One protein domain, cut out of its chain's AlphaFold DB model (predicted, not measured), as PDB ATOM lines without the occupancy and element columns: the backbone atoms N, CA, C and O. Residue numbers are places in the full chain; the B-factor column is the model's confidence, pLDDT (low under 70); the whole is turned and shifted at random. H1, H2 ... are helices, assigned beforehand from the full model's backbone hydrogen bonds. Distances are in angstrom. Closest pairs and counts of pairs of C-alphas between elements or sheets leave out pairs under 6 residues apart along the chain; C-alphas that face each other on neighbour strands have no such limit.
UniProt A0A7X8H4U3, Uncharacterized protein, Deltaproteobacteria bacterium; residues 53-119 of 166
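This is residues 53 to 119 of the 166 residues of an uncharacterized protein of Deltaproteobacteria bacterium (UniProt A0A7X8H4U3). A small helical head, with H1 between H2 and the first half of a long helix H4, extends into an arm as H4 runs on past it. The short H3 sits beside H2 at the head's end of the model, and residues 111 to 116, beyond H4's contact with H1, stick out. The printed part has 67 residues with four named helices, in the order H1, H2, H3, H4, and no named strand; the class is all helix. It is only just loose, close to compact, with a radius of gyration of the C-alphas of 13.2 A, and elongated, spanning 40 by 22 by 17 A.

Begin with H4, residues 94 to 114. It touches H1, residues 53 to 67, with residues 97 to 104 alone; the closest C-alphas, of Val 62 and Met 101, are 6.2 A apart. The two run opposite ways at a steep tilt of 60 degrees. With residues 60 to 64 alone H1 touches H2, residues 71 to 80, opposite ways at a steep tilt of 66 degrees; look at Ser 64 and Ala 71, whose C-alphas are the closest at 5.0 A. H3, residues 83 to 89, is close to H2 but not clearly touching: the closest C-alphas, of Ile 78 and Val 86, are 6.8 A apart. Their lines are only just about perpendicular, at 71 degrees. H3 and H4 are only just apart, at 8.0 A between closest C-alphas. H1 and H3 are apart, as are H2 and H4. In H1, H2, H3 and H4 every O i to N i+4 pair is within hydrogen-bond range.

Find C-alpha 94 at (515.391, 357.817, 576.460); from there H4 runs 30.2 A to C-alpha 114 at (531.521, 359.868, 551.019). H1 starts at C-alpha 53, (513.075, 347.344, 558.672), and runs 20.8 A to Thr 67. H2 measures 14.1 A from Ala 71 to Glu 80, and H3 10.0 A from Ile 83 to Glu 89.

The C-alphas farthest apart, of Glu 89 and Thr 119, are 40.6 A apart. The printed part has no cut, and its three links are tight. Mean pLDDT of the printed part is 84.1, and no printed residue is under 70.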
ATOM      1  N   TYR A  53     511.953 348.273 558.533       75.31
ATOM      2  CA  TYR A  53     513.075 347.344 558.672       75.31
ATOM      3  C   TYR A  53     514.401 348.082 558.897       75.31
ATOM      4  O   TYR A  53     515.228 347.677 559.716       75.31
ATOM      5  N   MET A  54     514.616 349.200 558.198       76.19
ATOM      6  CA  MET A  54     515.780 350.053 558.422       76.19
ATOM      7  C   MET A  54     515.786 350.674 559.819       76.19
ATOM      8  O   MET A  54     516.823 350.645 560.483       76.19
ATOM      9  N   GLN A  55     514.653 351.218 560.270       79.38
ATOM     10  CA  GLN A  55     514.526 351.806 561.603       79.38
ATOM     11  C   GLN A  55     514.772 350.768 562.702       79.38
ATOM     12  O   GLN A  55     515.528 351.042 563.632       79.38
ATOM     13  N   GLU A  56     514.204 349.569 562.576       82.19
ATOM     14  CA  GLU A  56     514.387 348.474 563.533       82.19
ATOM     15  C   GLU A  56     515.849 348.014 563.588       82.19
ATOM     16  O   GLU A  56     516.423 347.881 564.669       82.19
ATOM     17  N   ASN A  57     516.505 347.859 562.435       84.75
ATOM     18  CA  ASN A  57     517.927 347.521 562.389       84.75
ATOM     19  C   ASN A  57     518.804 348.601 563.024       84.75
ATOM     20  O   ASN A  57     519.734 348.278 563.765       84.75
ATOM     21  N   LEU A  58     518.528 349.872 562.731       85.69
ATOM     22  CA  LEU A  58     519.273 350.987 563.300       85.69
ATOM     23  C   LEU A  58     519.090 351.036 564.821       85.69
ATOM     24  O   LEU A  58     520.073 351.164 565.550       85.69
ATOM     25  N   MET A  59     517.857 350.846 565.294       86.06
ATOM     26  CA  MET A  59     517.528 350.773 566.713       86.06
ATOM     27  C   MET A  59     518.282 349.639 567.409       86.06
ATOM     28  O   MET A  59     518.935 349.895 568.414       86.06
ATOM     29  N   VAL A  60     518.260 348.415 566.869       87.81
ATOM     30  CA  VAL A  60     519.005 347.271 567.429       87.81
ATOM     31  C   VAL A  60     520.489 347.599 567.568       87.81
ATOM     32  O   VAL A  60     521.096 347.324 568.601       87.81
ATOM     33  N   GLN A  61     521.082 348.216 566.545       87.50
ATOM     34  CA  GLN A  61     522.494 348.573 566.591       87.50
ATOM     35  C   GLN A  61     522.792 349.662 567.630       87.50
ATOM     36  O   GLN A  61     523.854 349.627 568.242       87.50
ATOM     37  N   VAL A  62     521.905 350.642 567.819       88.06
ATOM     38  CA  VAL A  62     522.086 351.674 568.853       88.06
ATOM     39  C   VAL A  62     521.889 351.100 570.246       88.06
ATOM     40  O   VAL A  62     522.675 351.384 571.140       88.06
ATOM     41  N   LEU A  63     520.872 350.265 570.440       87.12
ATOM     42  CA  LEU A  63     520.640 349.585 571.709       87.12
ATOM     43  C   LEU A  63     521.826 348.694 572.077       87.12
ATOM     44  O   LEU A  63     522.261 348.720 573.220       87.12
ATOM     45  N   SER A  64     522.404 347.977 571.114       88.50
ATOM     46  CA  SER A  64     523.640 347.212 571.310       88.50
ATOM     47  C   SER A  64     524.796 348.095 571.795       88.50
ATOM     48  O   SER A  64     525.462 347.749 572.766       88.50
ATOM     49  N   GLU A  65     524.991 349.271 571.192       87.88
ATOM     50  CA  GLU A  65     526.038 350.221 571.597       87.88
ATOM     51  C   GLU A  65     525.790 350.825 572.985       87.88
ATOM     52  O   GLU A  65     526.716 350.922 573.784       87.88
ATOM     53  N   VAL A  66     524.550 351.215 573.289       88.19
ATOM     54  CA  VAL A  66     524.193 351.872 574.557       88.19
ATOM     55  C   VAL A  66     524.182 350.883 575.727       88.19
ATOM     56  O   VAL A  66     524.545 351.248 576.841       88.19
ATOM     57  N   THR A  67     523.786 349.631 575.490       87.19
ATOM     58  CA  THR A  67     523.697 348.592 576.535       87.19
ATOM     59  C   THR A  67     524.956 347.730 576.650       87.19
ATOM     60  O   THR A  67     525.085 346.958 577.600       87.19
ATOM     61  N   GLY A  68     525.865 347.807 575.673       87.81
ATOM     62  CA  GLY A  68     527.027 346.921 575.557       87.81
ATOM     63  C   GLY A  68     526.678 345.464 575.229       87.81
ATOM     64  O   GLY A  68     527.554 344.601 575.261       87.81
ATOM     65  N   GLN A  69     525.409 345.164 574.938       88.88
ATOM     66  CA  GLN A  69     524.955 343.820 574.593       88.88
ATOM     67  C   GLN A  69     525.172 343.528 573.106       88.88
ATOM     68  O   GLN A  69     525.113 344.447 572.284       88.88
ATOM     69  N   PRO A  70     525.349 342.258 572.710       88.94
ATOM     70  CA  PRO A  70     525.372 341.888 571.300       88.94
ATOM     71  C   PRO A  70     524.066 342.272 570.590       88.94
ATOM     72  O   PRO A  70     522.970 342.106 571.127       88.94
ATOM     73  N   ALA A  71     524.172 342.738 569.345       86.56
ATOM     74  CA  ALA A  71     523.016 343.115 568.529       86.56
ATOM     75  C   ALA A  71     522.020 341.957 568.327       86.56
ATOM     76  O   ALA A  71     520.815 342.184 568.261       86.56
ATOM     77  N   GLU A  72     522.511 340.720 568.258       87.44
ATOM     78  CA  GLU A  72     521.687 339.510 568.160       87.44
ATOM     79  C   GLU A  72     520.862 339.291 569.432       87.44
ATOM     80  O   GLU A  72     519.662 339.051 569.347       87.44
ATOM     81  N   THR A  73     521.464 339.485 570.610       87.44
ATOM     82  CA  THR A  73     520.772 339.400 571.904       87.44
ATOM     83  C   THR A  73     519.694 340.474 572.036       87.44
ATOM     84  O   THR A  73     518.586 340.192 572.486       87.44
ATOM     85  N   ILE A  74     519.993 341.705 571.610       86.94
ATOM     86  CA  ILE A  74     519.008 342.791 571.592       86.94
ATOM     87  C   ILE A  74     517.864 342.481 570.627       86.94
ATOM     88  O   ILE A  74     516.704 342.671 570.982       86.94
ATOM     89  N   ARG A  75     518.170 341.985 569.423       86.75
ATOM     90  CA  ARG A  75     517.154 341.600 568.439       86.75
ATOM     91  C   ARG A  75     516.237 340.518 568.993       86.75
ATOM     92  O   ARG A  75     515.029 340.709 568.977       86.75
ATOM     93  N   GLN A  76     516.808 339.449 569.539       87.12
ATOM     94  CA  GLN A  76     516.042 338.370 570.148       87.12
ATOM     95  C   GLN A  76     515.135 338.900 571.265       87.12
ATOM     96  O   GLN A  76     513.960 338.563 571.315       87.12
ATOM     97  N   LYS A  77     515.631 339.811 572.110       84.38
ATOM     98  CA  LYS A  77     514.813 340.433 573.160       84.38
ATOM     99  C   LYS A  77     513.688 341.318 572.631       84.38
ATOM    100  O   LYS A  77     512.641 341.345 573.259       84.38
ATOM    101  N   ILE A  78     513.883 342.023 571.518       84.69
ATOM    102  CA  ILE A  78     512.830 342.822 570.862       84.69
ATOM    103  C   ILE A  78     511.806 341.924 570.141       84.69
ATOM    104  O   ILE A  78     510.657 342.313 569.955       84.69
ATOM    105  N   GLU A  79     512.210 340.731 569.710       83.81
ATOM    106  CA  GLU A  79     511.299 339.740 569.128       83.81
ATOM    107  C   GLU A  79     510.491 339.017 570.221       83.81
ATOM    108  O   GLU A  79     509.289 338.809 570.071       83.81
ATOM    109  N   GLU A  80     511.130 338.682 571.345       82.31
ATOM    110  CA  GLU A  80     510.502 338.027 572.500       82.31
ATOM    111  C   GLU A  80     509.657 338.985 573.353       82.31
ATOM    112  O   GLU A  80     508.684 338.571 573.984       82.31
ATOM    113  N   ARG A  81     510.039 340.264 573.414       74.31
ATOM    114  CA  ARG A  81     509.406 341.308 574.231       74.31
ATOM    115  C   ARG A  81     509.201 342.567 573.404       74.31
ATOM    116  O   ARG A  81     509.991 342.886 572.530       74.31
ATOM    117  N   ASN A  82     508.181 343.356 573.722       77.06
ATOM    118  CA  ASN A  82     508.015 344.664 573.093       77.06
ATOM    119  C   ASN A  82     509.176 345.623 573.445       77.06
ATOM    120  O   ASN A  82     509.803 345.521 574.499       77.06
ATOM    121  N   ILE A  83     509.427 346.605 572.573       78.12
ATOM    122  CA  ILE A  83     510.504 347.599 572.726       78.12
ATOM    123  C   ILE A  83     510.484 348.304 574.100       78.12
ATOM    124  O   ILE A  83     511.554 348.410 574.700       78.12
ATOM    125  N   PRO A  84     509.330 348.736 574.655       78.81
ATOM    126  CA  PRO A  84     509.292 349.353 575.983       78.81
ATOM    127  C   PRO A  84     509.892 348.478 577.090       78.81
ATOM    128  O   PRO A  84     510.666 348.970 577.904       78.81
ATOM    129  N   ALA A  85     509.631 347.166 577.074       81.31
ATOM    130  CA  ALA A  85     510.179 346.257 578.077       81.31
ATOM    131  C   ALA A  85     511.709 346.142 577.990       81.31
ATOM    132  O   ALA A  85     512.370 345.980 579.012       81.31
ATOM    133  N   VAL A  86     512.282 346.263 576.787       82.38
ATOM    134  CA  VAL A  86     513.740 346.290 576.591       82.38
ATOM    135  C   VAL A  86     514.339 347.574 577.169       82.38
ATOM    136  O   VAL A  86     515.387 347.528 577.811       82.38
ATOM    137  N   PHE A  87     513.668 348.715 576.998       83.50
ATOM    138  CA  PHE A  87     514.099 349.978 577.603       83.50
ATOM    139  C   PHE A  87     514.075 349.911 579.131       83.50
ATOM    140  O   PHE A  87     515.046 350.322 579.767       83.50
ATOM    141  N   ASP A  88     513.016 349.347 579.707       85.00
ATOM    142  CA  ASP A  88     512.875 349.215 581.157       85.00
ATOM    143  C   ASP A  88     513.892 348.225 581.747       85.00
ATOM    144  O   ASP A  88     514.530 348.517 582.761       85.00
ATOM    145  N   GLU A  89     514.099 347.074 581.096       85.56
ATOM    146  CA  GLU A  89     515.038 346.036 581.541       85.56
ATOM    147  C   GLU A  89     516.475 346.561 581.612       85.56
ATOM    148  O   GLU A  89     517.175 346.348 582.605       85.56
ATOM    149  N   TYR A  90     516.901 347.286 580.579       85.38
ATOM    150  CA  TYR A  90     518.242 347.859 580.508       85.38
ATOM    151  C   TYR A  90     518.339 349.267 581.104       85.38
ATOM    152  O   TYR A  90     519.405 349.877 581.033       85.38
ATOM    153  N   LYS A  91     517.253 349.780 581.705       86.56
ATOM    154  CA  LYS A  91     517.161 351.133 582.282       86.56
ATOM    155  C   LYS A  91     517.703 352.201 581.331       86.56
ATOM    156  O   LYS A  91     518.515 353.047 581.705       86.56
ATOM    157  N   ILE A  92     517.282 352.113 580.074       84.50
ATOM    158  CA  ILE A  92     517.784 352.963 579.003       84.50
ATOM    159  C   ILE A  92     517.176 354.348 579.157       84.50
ATOM    160  O   ILE A  92     515.971 354.537 579.000       84.50
ATOM    161  N   ASP A  93     518.033 355.331 579.410       84.25
ATOM    162  CA  ASP A  93     517.641 356.731 579.349       84.25
ATOM    163  C   ASP A  93     517.225 357.080 577.909       84.25
ATOM    164  O   ASP A  93     517.981 356.910 576.943       84.25
ATOM    165  N   GLN A  94     515.985 357.549 577.763       79.44
ATOM    166  CA  GLN A  94     515.391 357.817 576.460       79.44
ATOM    167  C   GLN A  94     516.134 358.928 575.705       79.44
ATOM    168  O   GLN A  94     516.220 358.877 574.476       79.44
ATOM    169  N   ASP A  95     516.697 359.909 576.407       82.69
ATOM    170  CA  ASP A  95     517.457 360.998 575.802       82.69
ATOM    171  C   ASP A  95     518.858 360.545 575.397       82.69
ATOM    172  O   ASP A  95     519.339 360.939 574.329       82.69
ATOM    173  N   VAL A  96     519.489 359.654 576.169       84.88
ATOM    174  CA  VAL A  96     520.743 358.993 575.764       84.88
ATOM    175  C   VAL A  96     520.527 358.176 574.492       84.88
ATOM    176  O   VAL A  96     521.263 358.347 573.516       84.88
ATOM    177  N   PHE A  97     519.477 357.354 574.453       85.69
ATOM    178  CA  PHE A  97     519.127 356.577 573.265       85.69
ATOM    179  C   PHE A  97     518.852 357.474 572.049       85.69
ATOM    180  O   PHE A  97     519.373 357.226 570.961       85.69
ATOM    181  N   ARG A  98     518.083 358.558 572.217       83.00
ATOM    182  CA  ARG A  98     517.793 359.518 571.136       83.00
ATOM    183  C   ARG A  98     519.060 360.180 570.599       83.00
ATOM    184  O   ARG A  98     519.223 360.267 569.381       83.00
ATOM    185  N   LYS A  99     519.962 360.625 571.479       86.12
ATOM    186  CA  LYS A  99     521.252 361.212 571.081       86.12
ATOM    187  C   LYS A  99     522.099 360.208 570.304       86.12
ATOM    188  O   LYS A  99     522.649 360.565 569.263       86.12
ATOM    189  N   ALA A 100     522.145 358.955 570.754       86.56
ATOM    190  CA  ALA A 100     522.869 357.887 570.071       86.56
ATOM    191  C   ALA A 100     522.267 357.568 568.688       86.56
ATOM    192  O   ALA A 100     522.997 357.527 567.696       86.56
ATOM    193  N   MET A 101     520.936 357.462 568.582       85.69
ATOM    194  CA  MET A 101     520.228 357.330 567.299       85.69
ATOM    195  C   MET A 101     520.566 358.470 566.344       85.69
ATOM    196  O   MET A 101     520.894 358.224 565.184       85.69
ATOM    197  N   ARG A 102     520.545 359.718 566.823       85.00
ATOM    198  CA  ARG A 102     520.895 360.879 566.000       85.00
ATOM    199  C   ARG A 102     522.335 360.804 565.507       85.00
ATOM    200  O   ARG A 102     522.560 360.937 564.307       85.00
ATOM    201  N   ALA A 103     523.291 360.573 566.407       86.56
ATOM    202  CA  ALA A 103     524.705 360.482 566.059       86.56
ATOM    203  C   ALA A 103     524.947 359.411 564.984       86.56
ATOM    204  O   ALA A 103     525.673 359.644 564.013       86.56
ATOM    205  N   LYS A 104     524.270 358.267 565.110       85.50
ATOM    206  CA  LYS A 104     524.379 357.169 564.154       85.50
ATOM    207  C   LYS A 104     523.756 357.494 562.801       85.50
ATOM    208  O   LYS A 104     524.389 357.249 561.776       85.50
ATOM    209  N   THR A 105     522.577 358.114 562.784       83.62
ATOM    210  CA  THR A 105     521.948 358.613 561.551       83.62
ATOM    211  C   THR A 105     522.847 359.628 560.849       83.62
ATOM    212  O   THR A 105     523.094 359.501 559.653       83.62
ATOM    213  N   THR A 106     523.425 360.584 561.582       86.56
ATOM    214  CA  THR A 106     524.372 361.561 561.024       86.56
ATOM    215  C   THR A 106     525.615 360.886 560.447       86.56
ATOM    216  O   THR A 106     526.040 361.237 559.348       86.56
ATOM    217  N   SER A 107     526.184 359.897 561.144       87.25
ATOM    218  CA  SER A 107     527.303 359.093 560.634       87.25
ATOM    219  C   SER A 107     526.931 358.358 559.344       87.25
ATOM    220  O   SER A 107     527.713 358.338 558.399       87.25
ATOM    221  N   MET A 108     525.744 357.750 559.286       83.62
ATOM    222  CA  MET A 108     525.272 357.048 558.094       83.62
ATOM    223  C   MET A 108     525.120 358.002 556.907       83.62
ATOM    224  O   MET A 108     525.605 357.692 555.828       83.62
ATOM    225  N   ILE A 109     524.519 359.177 557.116       83.25
ATOM    226  CA  ILE A 109     524.373 360.197 556.069       83.25
ATOM    227  C   ILE A 109     525.748 360.637 555.554       83.25
ATOM    228  O   ILE A 109     525.950 360.662 554.347       83.25
ATOM    229  N   LYS A 110     526.716 360.908 556.444       86.00
ATOM    230  CA  LYS A 110     528.087 361.264 556.037       86.00
ATOM    231  C   LYS A 110     528.733 360.179 555.175       86.00
ATOM    232  O   LYS A 110     529.263 360.497 554.118       86.00
ATOM    233  N   LYS A 111     528.620 358.908 555.577       84.44
ATOM    234  CA  LYS A 111     529.133 357.775 554.789       84.44
ATOM    235  C   LYS A 111     528.465 357.673 553.420       84.44
ATOM    236  O   LYS A 111     529.144 357.435 552.437       84.44
ATOM    237  N   LEU A 112     527.154 357.901 553.335       78.19
ATOM    238  CA  LEU A 112     526.446 357.901 552.051       78.19
ATOM    239  C   LEU A 112     526.911 359.034 551.131       78.19
ATOM    240  O   LEU A 112     526.911 358.856 549.916       78.19
ATOM    241  N   THR A 113     527.308 360.181 551.687       81.94
ATOM    242  CA  THR A 113     527.924 361.261 550.909       81.94
ATOM    243  C   THR A 113     529.331 360.886 550.448       81.94
ATOM    244  O   THR A 113     529.653 361.084 549.280       81.94
ATOM    245  N   GLU A 114     530.158 360.326 551.336       84.62
ATOM    246  CA  GLU A 114     531.521 359.868 551.019       84.62
ATOM    247  C   GLU A 114     531.520 358.786 549.930       84.62
ATOM    248  O   GLU A 114     532.321 358.839 548.999       84.62
ATOM    249  N   ASP A 115     530.571 357.855 550.003       81.50
ATOM    250  CA  ASP A 115     530.368 356.795 549.014       81.50
ATOM    251  C   ASP A 115     529.724 357.312 547.703       81.50
ATOM    252  O   ASP A 115     529.531 356.545 546.758       81.50
ATOM    253  N   GLY A 116     529.379 358.603 547.628       80.75
ATOM    254  CA  GLY A 116     528.827 359.255 546.437       80.75
ATOM    255  C   GLY A 116     527.357 358.935 546.148       80.75
ATOM    256  O   GLY A 116     526.869 359.228 545.058       80.75
ATOM    257  N   PHE A 117     526.638 358.338 547.099       76.69
ATOM    258  CA  PHE A 117     525.231 357.977 546.923       76.69
ATOM    259  C   PHE A 117     524.266 359.149 547.096       76.69
ATOM    260  O   PHE A 117     523.175 359.132 546.529       76.69
ATOM    261  N   ILE A 118     524.652 360.144 547.893       82.31
ATOM    262  CA  ILE A 118     523.928 361.410 548.032       82.31
ATOM    263  C   ILE A 118     524.887 362.571 547.785       82.31
ATOM    264  O   ILE A 118     526.068 362.498 548.126       82.31
ATOM    265  N   THR A 119     524.384 363.656 547.205       83.19
ATOM    266  CA  THR A 119     525.194 364.858 546.981       83.19
ATOM    267  C   THR A 119     525.389 365.642 548.281       83.19
ATOM    268  O   THR A 119     524.635 365.490 549.247       83.19
TER     269      THR A 119